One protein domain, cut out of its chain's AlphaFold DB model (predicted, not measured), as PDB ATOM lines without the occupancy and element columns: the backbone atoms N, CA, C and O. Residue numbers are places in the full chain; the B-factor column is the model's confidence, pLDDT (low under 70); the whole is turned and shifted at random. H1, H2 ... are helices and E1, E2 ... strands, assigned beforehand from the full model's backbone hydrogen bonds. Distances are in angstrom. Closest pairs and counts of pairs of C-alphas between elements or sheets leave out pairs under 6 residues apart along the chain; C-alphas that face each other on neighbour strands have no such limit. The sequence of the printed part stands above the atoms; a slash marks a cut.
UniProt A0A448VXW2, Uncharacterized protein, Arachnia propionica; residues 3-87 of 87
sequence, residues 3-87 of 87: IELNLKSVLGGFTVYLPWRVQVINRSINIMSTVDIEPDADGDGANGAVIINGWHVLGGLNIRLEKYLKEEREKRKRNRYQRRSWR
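Overview. This is residues 3 to 87 of the 87 residues of an uncharacterized protein of Arachnia propionica (UniProt A0A448VXW2). A small two-layer sandwich of short strands has one long helix, H1, sticking out from it like a handle. One layer holds E1, E3, E4 and E6, the other E2, E7 and E5, and the chain passes back and forth between them; residues 70 to 87 stand free of the body. The printed part has 85 residues, with seven named strands and then one named helix in the order E1 E2 E3 E4 E5 E6 E7 H1, of mixed class. The first sheet is branched at E6, the second runs E2 E7 E5, and both are parallel. The whole is loose, with a radius of gyration of the C-alphas of 15.7 A and spans of 49 by 34 by 19 A.

Arrangement. E1, residues 3 to 10, and E6, residues 49 to 57, are parallel neighbours at 12 degrees, with N 5 and O 51 2.8 A apart, within hydrogen-bond range. E3, residues 23 to 26, runs on into E4, residues 29 to 31, at 55 degrees; both lie on the other side of E6 from E1. E6 bends by 55 degrees at residue 54. Within range are N 25 and O 50 at 2.9 A for E3 and E6, and N 31 and O 56 at 2.8 A for E4 and E6. E2, residues 13 to 18, and E5, residues 34 to 37, are the edge strands beside E7, residues 60 to 65, with N 16 and O 62 at 2.8 A and N 61 and O 34 at 2.8 A within range. The sheet of E1, E3, E4 and E6 and the sheet E2 E7 E5 form a sandwich, two sheets face to face: the parts that face each other are 9.6 A centre to centre, and their best planes are 18 degrees apart. H1, residues 66 to 85, only grazes the sheet E2 E7 E5 with residues 66 to 69; the closest C-alphas of E2 and H1 are those of Tyr 17 and Glu 66, 4.8 A apart. In H1 every O i to N i+4 pair is within hydrogen-bond range.

Along the chain. E1 begins at C-alpha 3 (116.554, 213.226, 131.009) and is 23.2 A long from first to last C-alpha. E2 at residues 13 to 18 is 16.1 A long, E3 at 23 to 26, E4 at 29 to 31 and E5 at 34 to 37 are shorter, E6 at 49 to 57 is 24.6 A and E7 at 60 to 65 is 16.5 A. H1 at 66 to 85 is 29.6 A long and ends at C-alpha 85 (103.148, 220.059, 171.524).

Size, cuts and confidence. The C-alphas of Arg 27 and Arg 87 are the two farthest apart, 48.9 A. The body without residues 70 to 87 spans 32 by 21 by 15 A. The printed part has no cut. The link from E5 to E6, 11 residues, is long, and the other links are tight. The mean pLDDT of the printed part is 88.8, and residues 86 to 87 of this model are under 70.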
ATOM      1  N   ILE A   3     117.084 214.353 130.234       95.12
ATOM      2  CA  ILE A   3     116.554 213.226 131.009       95.12
ATOM      3  C   ILE A   3     115.199 212.849 130.425       95.12
ATOM      4  O   ILE A   3     114.362 213.711 130.172       95.12
ATOM      5  N   GLU A   4     114.973 211.556 130.237       96.56
ATOM      6  CA  GLU A   4     113.694 211.036 129.775       96.56
ATOM      7  C   GLU A   4     112.980 210.298 130.908       96.56
ATOM      8  O   GLU A   4     113.562 209.440 131.575       96.56
ATOM      9  N   LEU A   5     111.711 210.639 131.127       95.94
ATOM     10  CA  LEU A   5     110.833 209.993 132.095       95.94
ATOM     11  C   LEU A   5     109.702 209.290 131.349       95.94
ATOM     12  O   LEU A   5     108.930 209.934 130.644       95.94
ATOM     13  N   ASN A   6     109.576 207.976 131.526       96.38
ATOM     14  CA  ASN A   6     108.452 207.203 131.001       96.38
ATOM     15  C   ASN A   6     107.461 206.924 132.136       96.38
ATOM     16  O   ASN A   6     107.715 206.076 132.991       96.38
ATOM     17  N   LEU A   7     106.359 207.674 132.171       94.25
ATOM     18  CA  LEU A   7     105.374 207.627 133.247       94.25
ATOM     19  C   LEU A   7     104.069 207.008 132.746       94.25
ATOM     20  O   LEU A   7     103.540 207.387 131.703       94.25
ATOM     21  N   LYS A   8     103.544 206.037 133.499       94.38
ATOM     22  CA  LYS A   8     102.279 205.360 133.193       94.38
ATOM     23  C   LYS A   8     101.398 205.333 134.433       94.38
ATOM     24  O   LYS A   8     101.850 204.852 135.472       94.38
ATOM     25  N   SER A   9     100.172 205.843 134.344       92.31
ATOM     26  CA  SER A   9      99.223 205.802 135.465       92.31
ATOM     27  C   SER A   9      97.787 205.525 135.034       92.31
ATOM     28  O   SER A   9      97.332 205.965 133.979       92.31
ATOM     29  N   VAL A  10      97.067 204.822 135.909       92.50
ATOM     30  CA  VAL A  10      95.614 204.616 135.874       92.50
ATOM     31  C   VAL A  10      95.078 205.017 137.242       92.50
ATOM     32  O   VAL A  10      95.637 204.565 138.239       92.50
ATOM     33  N   LEU A  11      94.016 205.830 137.297       86.31
ATOM     34  CA  LEU A  11      93.343 206.224 138.546       86.31
ATOM     35  C   LEU A  11      94.325 206.763 139.603       86.31
ATOM     36  O   LEU A  11      94.546 206.168 140.657       86.31
ATOM     37  N   GLY A  12      94.946 207.898 139.291       86.75
ATOM     38  CA  GLY A  12      95.983 208.513 140.117       86.75
ATOM     39  C   GLY A  12      96.984 209.299 139.281       86.75
ATOM     40  O   GLY A  12      96.833 209.443 138.069       86.75
ATOM     41  N   GLY A  13      98.024 209.831 139.915       92.38
ATOM     42  CA  GLY A  13      98.896 210.775 139.238       92.38
ATOM     43  C   GLY A  13     100.312 210.855 139.764       92.38
ATOM     44  O   GLY A  13     100.631 210.355 140.841       92.38
ATOM     45  N   PHE A  14     101.147 211.535 138.989       93.69
ATOM     46  CA  PHE A  14     102.508 211.877 139.370       93.69
ATOM     47  C   PHE A  14     102.610 213.368 139.672       93.69
ATOM     48  O   PHE A  14     101.942 214.200 139.060       93.69
ATOM     49  N   THR A  15     103.473 213.702 140.628       93.38
ATOM     50  CA  THR A  15     103.983 215.063 140.798       93.38
ATOM     51  C   THR A  15     105.490 215.015 140.619       93.38
ATOM     52  O   THR A  15     106.182 214.349 141.389       93.38
ATOM     53  N   VAL A  16     105.984 215.676 139.579       92.75
ATOM     54  CA  VAL A  16     107.401 215.734 139.230       92.75
ATOM     55  C   VAL A  16     107.931 217.099 139.644       92.75
ATOM     56  O   VAL A  16     107.407 218.127 139.225       92.75
ATOM     57  N   TYR A  17     108.969 217.097 140.475       92.44
ATOM     58  CA  TYR A  17     109.646 218.317 140.892       92.44
ATOM     59  C   TYR A  17     110.925 218.497 140.079       92.44
ATOM     60  O   TYR A  17     111.786 217.616 140.096       92.44
ATOM     61  N   LEU A  18     111.044 219.626 139.384       91.06
ATOM     62  CA  LEU A  18     112.165 219.933 138.502       91.06
ATOM     63  C   LEU A  18     113.001 221.111 139.020       91.06
ATOM     64  O   LEU A  18     112.458 222.029 139.644       91.06
ATOM     65  N   PRO A  19     114.322 221.116 138.775       89.81
ATOM     66  CA  PRO A  19     115.160 222.283 139.028       89.81
ATOM     67  C   PRO A  19     114.734 223.495 138.187       89.81
ATOM     68  O   PRO A  19     114.155 223.353 137.112       89.81
ATOM     69  N   TRP A  20     115.088 224.696 138.654       89.19
ATOM     70  CA  TRP A  20     114.873 225.946 137.916       89.19
ATOM     71  C   TRP A  20     115.494 225.884 136.513       89.19
ATOM     72  O   TRP A  20     116.583 225.329 136.358       89.19
ATOM     73  N   ARG A  21     114.837 226.489 135.513       90.06
ATOM     74  CA  ARG A  21     115.314 226.589 134.113       90.06
ATOM     75  C   ARG A  21     115.530 225.264 133.374       90.06
ATOM     76  O   ARG A  21     116.241 225.223 132.369       90.06
ATOM     77  N   VAL A  22     114.929 224.178 133.847       93.69
ATOM     78  CA  VAL A  22     114.813 222.955 133.046       93.69
ATOM     79  C   VAL A  22     113.644 223.119 132.085       93.69
ATOM     80  O   VAL A  22     112.552 223.477 132.509       93.69
ATOM     81  N   GLN A  23     113.868 222.861 130.799       94.25
ATOM     82  CA  GLN A  23     112.795 222.875 129.805       94.25
ATOM     83  C   GLN A  23     111.960 221.601 129.912       94.25
ATOM     84  O   GLN A  23     112.518 220.498 129.991       94.25
ATOM     85  N   VAL A  24     110.638 221.737 129.859       94.62
ATOM     86  CA  VAL A  24     109.721 220.602 129.948       94.62
ATOM     87  C   VAL A  24     109.154 220.277 128.575       94.62
ATOM     88  O   VAL A  24     108.482 221.081 127.942       94.62
ATOM     89  N   ILE A  25     109.384 219.051 128.110       94.44
ATOM     90  CA  ILE A  25     108.841 218.558 126.843       94.44
ATOM     91  C   ILE A  25     107.882 217.413 127.155       94.44
ATOM     92  O   ILE A  25     108.297 216.266 127.319       94.44
ATOM     93  N   ASN A  26     106.586 217.712 127.240       93.56
ATOM     94  CA  ASN A  26     105.570 216.687 127.460       93.56
ATOM     95  C   ASN A  26     105.118 216.046 126.135       93.56
ATOM     96  O   ASN A  26     104.569 216.710 125.261       93.56
ATOM     97  N   ARG A  27     105.331 214.736 126.012       95.44
ATOM     98  CA  ARG A  27     104.954 213.861 124.890       95.44
ATOM     99  C   ARG A  27     104.049 212.703 125.344       95.44
ATOM    100  O   ARG A  27     103.895 211.712 124.632       95.44
ATOM    101  N   SER A  28     103.474 212.796 126.542       93.88
ATOM    102  CA  SER A  28     102.576 211.773 127.085       93.88
ATOM    103  C   SER A  28     101.177 211.821 126.458       93.88
ATOM    104  O   SER A  28     100.676 212.879 126.070       93.88
ATOM    105  N   ILE A  29     100.521 210.661 126.396       94.31
ATOM    106  CA  ILE A  29      99.116 210.530 125.990       94.31
ATOM    107  C   ILE A  29      98.230 210.647 127.232       94.31
ATOM    108  O   ILE A  29      98.386 209.885 128.181       94.31
ATOM    109  N   ASN A  30      97.265 211.563 127.221       92.69
ATOM    110  CA  ASN A  30      96.406 211.827 128.373       92.69
ATOM    111  C   ASN A  30      94.944 211.550 128.019       92.69
ATOM    112  O   ASN A  30      94.351 212.259 127.211       92.69
ATOM    113  N   ILE A  31      94.360 210.514 128.626       92.94
ATOM    114  CA  ILE A  31      92.955 210.132 128.446       92.94
ATOM    115  C   ILE A  31      92.205 210.492 129.721       92.94
ATOM    116  O   ILE A  31      92.480 209.935 130.786       92.94
ATOM    117  N   MET A  32      91.273 211.444 129.621       91.25
ATOM    118  CA  MET A  32      90.491 211.943 130.764       91.25
ATOM    119  C   MET A  32      91.368 212.277 131.987       91.25
ATOM    120  O   MET A  32      90.998 212.006 133.125       91.25
ATOM    121  N   SER A  33      92.566 212.800 131.736       91.62
ATOM    122  CA  SER A  33      93.568 213.116 132.752       91.62
ATOM    123  C   SER A  33      93.943 214.584 132.659       91.62
ATOM    124  O   SER A  33      93.856 215.178 131.584       91.62
ATOM    125  N   THR A  34      94.378 215.163 133.771       90.31
ATOM    126  CA  THR A  34      94.877 216.536 133.807       90.31
ATOM    127  C   THR A  34      96.394 216.565 133.658       90.31
ATOM    128  O   THR A  34      97.102 215.726 134.213       90.31
ATOM    129  N   VAL A  35      96.904 217.545 132.916       91.19
ATOM    130  CA  VAL A  35      98.326 217.897 132.920       91.19
ATOM    131  C   VAL A  35      98.424 219.340 133.372       91.19
ATOM    132  O   VAL A  35      97.866 220.219 132.723       91.19
ATOM    133  N   ASP A  36      99.124 219.561 134.477       92.88
ATOM    134  CA  ASP A  36      99.368 220.880 135.043       92.88
ATOM    135  C   ASP A  36     100.877 221.128 135.090       92.88
ATOM    136  O   ASP A  36     101.615 220.413 135.777       92.88
ATOM    137  N   ILE A  37     101.340 222.098 134.305       89.94
ATOM    138  CA  ILE A  37     102.739 222.522 134.262       89.94
ATOM    139  C   ILE A  37     102.778 223.930 134.819       89.94
ATOM    140  O   ILE A  37     102.253 224.863 134.213       89.94
ATOM    141  N   GLU A  38     103.382 224.073 135.992       87.50
ATOM    142  CA  GLU A  38     103.507 225.375 136.621       87.50
ATOM    143  C   GLU A  38     104.353 226.311 135.734       87.50
ATOM    144  O   GLU A  38     105.399 225.874 135.249       87.50
ATOM    145  N   PRO A  39     103.954 227.582 135.523       81.94
ATOM    146  CA  PRO A  39     104.644 228.484 134.594       81.94
ATOM    147  C   PRO A  39     106.139 228.631 134.883       81.94
ATOM    148  O   PRO A  39     106.963 228.656 133.977       81.94
ATOM    149  N   ASP A  40     106.488 228.660 136.165       81.50
ATOM    150  CA  ASP A  40     107.862 228.793 136.637       81.50
ATOM    151  C   ASP A  40     108.666 227.478 136.527       81.50
ATOM    152  O   ASP A  40     109.891 227.470 136.678       81.50
ATOM    153  N   ALA A  41     107.991 226.348 136.287       79.88
ATOM    154  CA  ALA A  41     108.608 225.038 136.105       79.88
ATOM    155  C   ALA A  41     108.959 224.734 134.639       79.88
ATOM    156  O   ALA A  41     109.807 223.869 134.415       79.88
ATOM    157  N   ASP A  42     108.358 225.428 133.665       85.75
ATOM    158  CA  ASP A  42     108.736 225.318 132.252       85.75
ATOM    159  C   ASP A  42     109.807 226.355 131.897       85.75
ATOM    160  O   ASP A  42     109.543 227.522 131.607       85.75
ATOM    161  N   GLY A  43     111.061 225.929 132.018       87.19
ATOM    162  CA  GLY A  43     112.220 226.782 131.825       87.19
ATOM    163  C   GLY A  43     112.647 226.967 130.370       87.19
ATOM    164  O   GLY A  43     112.251 226.249 129.458       87.19
ATOM    165  N   ASP A  44     113.606 227.869 130.177       89.38
ATOM    166  CA  ASP A  44     114.268 228.132 128.891       89.38
ATOM    167  C   ASP A  44     115.287 227.054 128.466       89.38
ATOM    168  O   ASP A  44     115.935 227.179 127.429       89.38
ATOM    169  N   GLY A  45     115.460 226.000 129.269       88.56
ATOM    170  CA  GLY A  45     116.354 224.879 128.973       88.56
ATOM    171  C   GLY A  45     117.820 225.114 129.319       88.56
ATOM    172  O   GLY A  45     118.657 224.253 129.035       88.56
ATOM    173  N   ALA A  46     118.160 226.227 129.975       89.69
ATOM    174  CA  ALA A  46     119.541 226.526 130.350       89.69
ATOM    175  C   ALA A  46     120.162 225.477 131.289       89.69
ATOM    176  O   ALA A  46     121.372 225.265 131.260       89.69
ATOM    177  N   ASN A  47     119.333 224.783 132.079       91.06
ATOM    178  CA  ASN A  47     119.759 223.683 132.949       91.06
ATOM    179  C   ASN A  47     119.486 222.291 132.347       91.06
ATOM    180  O   ASN A  47     119.559 221.277 133.041       91.06
ATOM    181  N   GLY A  48     119.219 222.224 131.042       92.38
ATOM    182  CA  GLY A  48     118.863 221.003 130.328       92.38
ATOM    183  C   GLY A  48     117.359 220.845 130.127       92.38
ATOM    184  O   GLY A  48     116.576 221.753 130.399       92.38
ATOM    185  N   ALA A  49     116.965 219.675 129.633       94.50
ATOM    186  CA  ALA A  49     115.579 219.376 129.295       94.50
ATOM    187  C   ALA A  49     115.124 218.051 129.908       94.50
ATOM    188  O   ALA A  49     115.904 217.099 130.027       94.50
ATOM    189  N   VAL A  50     113.842 217.987 130.251       95.38
ATOM    190  CA  VAL A  50     113.162 216.762 130.659       95.38
ATOM    191  C   VAL A  50     112.088 216.438 129.639       95.38
ATOM    192  O   VAL A  50     111.194 217.242 129.382       95.38
ATOM    193  N   ILE A  51     112.176 215.242 129.065       96.19
ATOM    194  CA  ILE A  51     111.169 214.708 128.155       96.19
ATOM    195  C   ILE A  51     110.277 213.762 128.948       96.19
ATOM    196  O   ILE A  51     110.763 212.801 129.541       96.19
ATOM    197  N   ILE A  52     108.973 214.023 128.949       96.00
ATOM    198  CA  ILE A  52     107.986 213.176 129.616       96.00
ATOM    199  C   ILE A  52     107.222 212.394 128.560       96.00
ATOM    200  O   ILE A  52     106.488 212.964 127.762       96.00
ATOM    201  N   ASN A  53     107.389 211.079 128.584       96.69
ATOM    202  CA  ASN A  53     106.731 210.117 127.712       96.69
ATOM    203  C   ASN A  53     105.787 209.218 128.522       96.69
ATOM    204  O   ASN A  53     105.848 209.164 129.750       96.69
ATOM    205  N   GLY A  54     104.956 208.452 127.816       94.38
ATOM    206  CA  GLY A  54     104.064 207.459 128.413       94.38
ATOM    207  C   GLY A  54     102.599 207.870 128.329       94.38
ATOM    208  O   GLY A  54     102.195 208.499 127.351       94.38
ATOM    209  N   TRP A  55     101.788 207.458 129.302       94.81
ATOM    210  CA  TRP A  55     100.344 207.671 129.246       94.81
ATOM    211  C   TRP A  55      99.680 207.768 130.620       94.81
ATOM    212  O   TRP A  55     100.071 207.098 131.573       94.81
ATOM    213  N   HIS A  56      98.622 208.567 130.706       93.75
ATOM    214  CA  HIS A  56      97.847 208.775 131.924       93.75
ATOM    215  C   HIS A  56      96.356 208.608 131.624       93.75
ATOM    216  O   HIS A  56      95.835 209.213 130.684       93.75
ATOM    217  N   VAL A  57      95.671 207.772 132.410       95.25
ATOM    218  CA  VAL A  57      94.228 207.517 132.293       95.25
ATOM    219  C   VAL A  57      93.532 207.839 133.613       95.25
ATOM    220  O   VAL A  57      93.889 207.272 134.648       95.25
ATOM    221  N   LEU A  58      92.512 208.707 133.571       91.56
ATOM    222  CA  LEU A  58      91.739 209.137 134.749       91.56
ATOM    223  C   LEU A  58      92.633 209.613 135.907       91.56
ATOM    224  O   LEU A  58      92.432 209.263 137.071       91.56
ATOM    225  N   GLY A  59      93.681 210.351 135.562       87.62
ATOM    226  CA  GLY A  59      94.773 210.691 136.453       87.62
ATOM    227  C   GLY A  59      95.213 212.140 136.349       87.62
ATOM    228  O   GLY A  59      94.532 212.979 135.764       87.62
ATOM    229  N   GLY A  60      96.382 212.423 136.914       88.94
ATOM    230  CA  GLY A  60      96.989 213.747 136.838       88.94
ATOM    231  C   GLY A  60      98.505 213.687 136.701       88.94
ATOM    232  O   GLY A  60      99.163 212.894 137.372       88.94
ATOM    233  N   LEU A  61      99.076 214.548 135.874       93.50
ATOM    234  CA  LEU A  61     100.506 214.822 135.854       93.50
ATOM    235  C   LEU A  61     100.716 216.275 136.270       93.50
ATOM    236  O   LEU A  61     100.268 217.183 135.581       93.50
ATOM    237  N   ASN A  62     101.399 216.483 137.392       93.50
ATOM    238  CA  ASN A  62     101.716 217.811 137.906       93.50
ATOM    239  C   ASN A  62     103.224 218.035 137.824       93.50
ATOM    240  O   ASN A  62     103.993 217.211 138.322       93.50
ATOM    241  N   ILE A  63     103.651 219.148 137.245       93.06
ATOM    242  CA  ILE A  63     105.059 219.523 137.141       93.06
ATOM    243  C   ILE A  63     105.266 220.816 137.909       93.06
ATOM    244  O   ILE A  63     104.588 221.809 137.662       93.06
ATOM    245  N   ARG A  64     106.182 220.769 138.877       93.25
ATOM    246  CA  ARG A  64     106.424 221.847 139.839       93.25
ATOM    247  C   ARG A  64     107.909 222.099 140.009       93.25
ATOM    248  O   ARG A  64     108.732 221.218 139.766       93.25
ATOM    249  N   LEU A  65     108.263 223.268 140.519       90.62
ATOM    250  CA  LEU A  65     109.645 223.560 140.897       90.62
ATOM    251  C   LEU A  65     110.090 222.822 142.162       90.62
ATOM    252  O   LEU A  65     109.359 222.726 143.148       90.62
ATOM    253  N   GLU A  66     111.355 222.404 142.196       86.38
ATOM    254  CA  GLU A  66     111.987 221.744 143.347       86.38
ATOM    255  C   GLU A  66     111.911 222.579 144.636       86.38
ATOM    256  O   GLU A  66     111.841 222.031 145.739       86.38
ATOM    257  N   LYS A  67     111.859 223.913 144.525       85.38
ATOM    258  CA  LYS A  67     111.668 224.807 145.676       85.38
ATOM    259  C   LYS A  67     110.437 224.407 146.502       85.38
ATOM    260  O   LYS A  67     110.521 224.343 147.730       85.38
ATOM    261  N   TYR A  68     109.342 224.027 145.845       78.69
ATOM    262  CA  TYR A  68     108.122 223.599 146.525       78.69
ATOM    263  C   TYR A  68     108.288 222.293 147.295       78.69
ATOM    264  O   TYR A  68     107.675 222.125 148.350       78.69
ATOM    265  N   LEU A  69     109.166 221.392 146.848       78.25
ATOM    266  CA  LEU A  69     109.467 220.168 147.591       78.25
ATOM    267  C   LEU A  69     110.100 220.487 148.954       78.25
ATOM    268  O   LEU A  69     109.785 219.835 149.956       78.25
ATOM    269  N   LYS A  70     110.984 221.492 149.011       83.25
ATOM    270  CA  LYS A  70     111.610 221.944 150.265       83.25
ATOM    271  C   LYS A  70     110.568 222.565 151.195       83.25
ATOM    272  O   LYS A  70     110.463 222.145 152.349       83.25
ATOM    273  N   GLU A  71     109.740 223.465 150.674       87.06
ATOM    274  CA  GLU A  71     108.675 224.118 151.443       87.06
ATOM    275  C   GLU A  71     107.645 223.117 151.989       87.06
ATOM    276  O   GLU A  71     107.259 223.184 153.159       87.06
ATOM    277  N   GLU A  72     107.219 222.140 151.182       82.62
ATOM    278  CA  GLU A  72     106.310 221.082 151.627       82.62
ATOM    279  C   GLU A  72     106.913 220.241 152.754       82.62
ATOM    280  O   GLU A  72     106.236 219.936 153.741       82.62
ATOM    281  N   ARG A  73     108.192 219.867 152.638       84.56
ATOM    282  CA  ARG A  73     108.887 219.099 153.679       84.56
ATOM    283  C   ARG A  73     108.962 219.878 154.988       84.56
ATOM    284  O   ARG A  73     108.724 219.297 156.049       84.56
ATOM    285  N   GLU A  74     109.251 221.173 154.932       89.06
ATOM    286  CA  GLU A  74     109.294 222.032 156.117       89.06
ATOM    287  C   GLU A  74     107.917 222.213 156.759       89.06
ATOM    288  O   GLU A  74     107.783 222.051 157.976       89.06
ATOM    289  N   LYS A  75     106.871 222.450 155.956       88.38
ATOM    290  CA  LYS A  75     105.481 222.521 156.436       88.38
ATOM    291  C   LYS A  75     105.064 221.222 157.129       88.38
ATOM    292  O   LYS A  75     104.524 221.256 158.238       88.38
ATOM    293  N   ARG A  76     105.373 220.063 156.533       84.38
ATOM    294  CA  ARG A  76     105.084 218.741 157.122       84.38
ATOM    295  C   ARG A  76     105.828 218.522 158.440       84.38
ATOM    296  O   ARG A  76     105.237 217.999 159.387       84.38
ATOM    297  N   LYS A  77     107.099 218.933 158.530       87.06
ATOM    298  CA  LYS A  77     107.869 218.883 159.784       87.06
ATOM    299  C   LYS A  77     107.228 219.767 160.854       87.06
ATOM    300  O   LYS A  77     106.952 219.276 161.945       87.06
ATOM    301  N   ARG A  78     106.928 221.030 160.534       86.44
ATOM    302  CA  ARG A  78     106.324 221.998 161.463       86.44
ATOM    303  C   ARG A  78     104.987 221.506 162.019       86.44
ATOM    304  O   ARG A  78     104.799 221.504 163.230       86.44
ATOM    305  N   ASN A  79     104.107 220.998 161.156       86.00
ATOM    306  CA  ASN A  79     102.809 220.451 161.562       86.00
ATOM    307  C   ASN A  79     102.965 219.241 162.510       86.00
ATOM    308  O   ASN A  79     102.255 219.114 163.505       86.00
ATOM    309  N   ARG A  80     103.963 218.377 162.267       80.38
ATOM    310  CA  ARG A  80     104.279 217.255 163.168       80.38
ATOM    311  C   ARG A  80     104.734 217.727 164.554       80.38
ATOM    312  O   ARG A  80     104.327 217.123 165.543       80.38
ATOM    313  N   TYR A  81     105.557 218.775 164.629       77.12
ATOM    314  CA  TYR A  81     105.961 219.370 165.909       77.12
ATOM    315  C   TYR A  81     104.770 219.967 166.650       77.12
ATOM    316  O   TYR A  81     104.585 219.660 167.823       77.12
ATOM    317  N   GLN A  82     103.922 220.724 165.951       80.69
ATOM    318  CA  GLN A  82     102.704 221.294 166.525       80.69
ATOM    319  C   GLN A  82     101.812 220.190 167.109       80.69
ATOM    320  O   GLN A  82     101.480 220.217 168.285       80.69
ATOM    321  N   ARG A  83     101.515 219.129 166.350       76.44
ATOM    322  CA  ARG A  83     100.725 217.985 166.847       76.44
ATOM    323  C   ARG A  83     101.318 217.283 168.074       76.44
ATOM    324  O   ARG A  83     100.570 216.655 168.813       76.44
ATOM    325  N   ARG A  84     102.638 217.347 168.275       72.06
ATOM    326  CA  ARG A  84     103.299 216.804 169.472       72.06
ATOM    327  C   ARG A  84     103.255 217.760 170.658       72.06
ATOM    328  O   ARG A  84     103.223 217.265 171.770       72.06
ATOM    329  N   SER A  85     103.254 219.074 170.438       72.44
ATOM    330  CA  SER A  85     103.148 220.059 171.524       72.44
ATOM    331  C   SER A  85     101.732 220.189 172.089       72.44
ATOM    332  O   SER A  85     101.571 220.700 173.186       72.44
ATOM    333  N   TRP A  86     100.711 219.762 171.337       60.41
ATOM    334  CA  TRP A  86      99.313 219.699 171.789       60.41
ATOM    335  C   TRP A  86      98.949 218.374 172.494       60.41
ATOM    336  O   TRP A  86      97.773 218.161 172.780       60.41
ATOM    337  N   ARG A  87      99.912 217.465 172.721       54.59
ATOM    338  CA  ARG A  87      99.729 216.223 173.495       54.59
ATOM    339  C   ARG A  87     100.387 216.333 174.858       54.59
ATOM    340  O   ARG A  87     101.453 216.980 174.926       54.59
TER     341      ARG A  87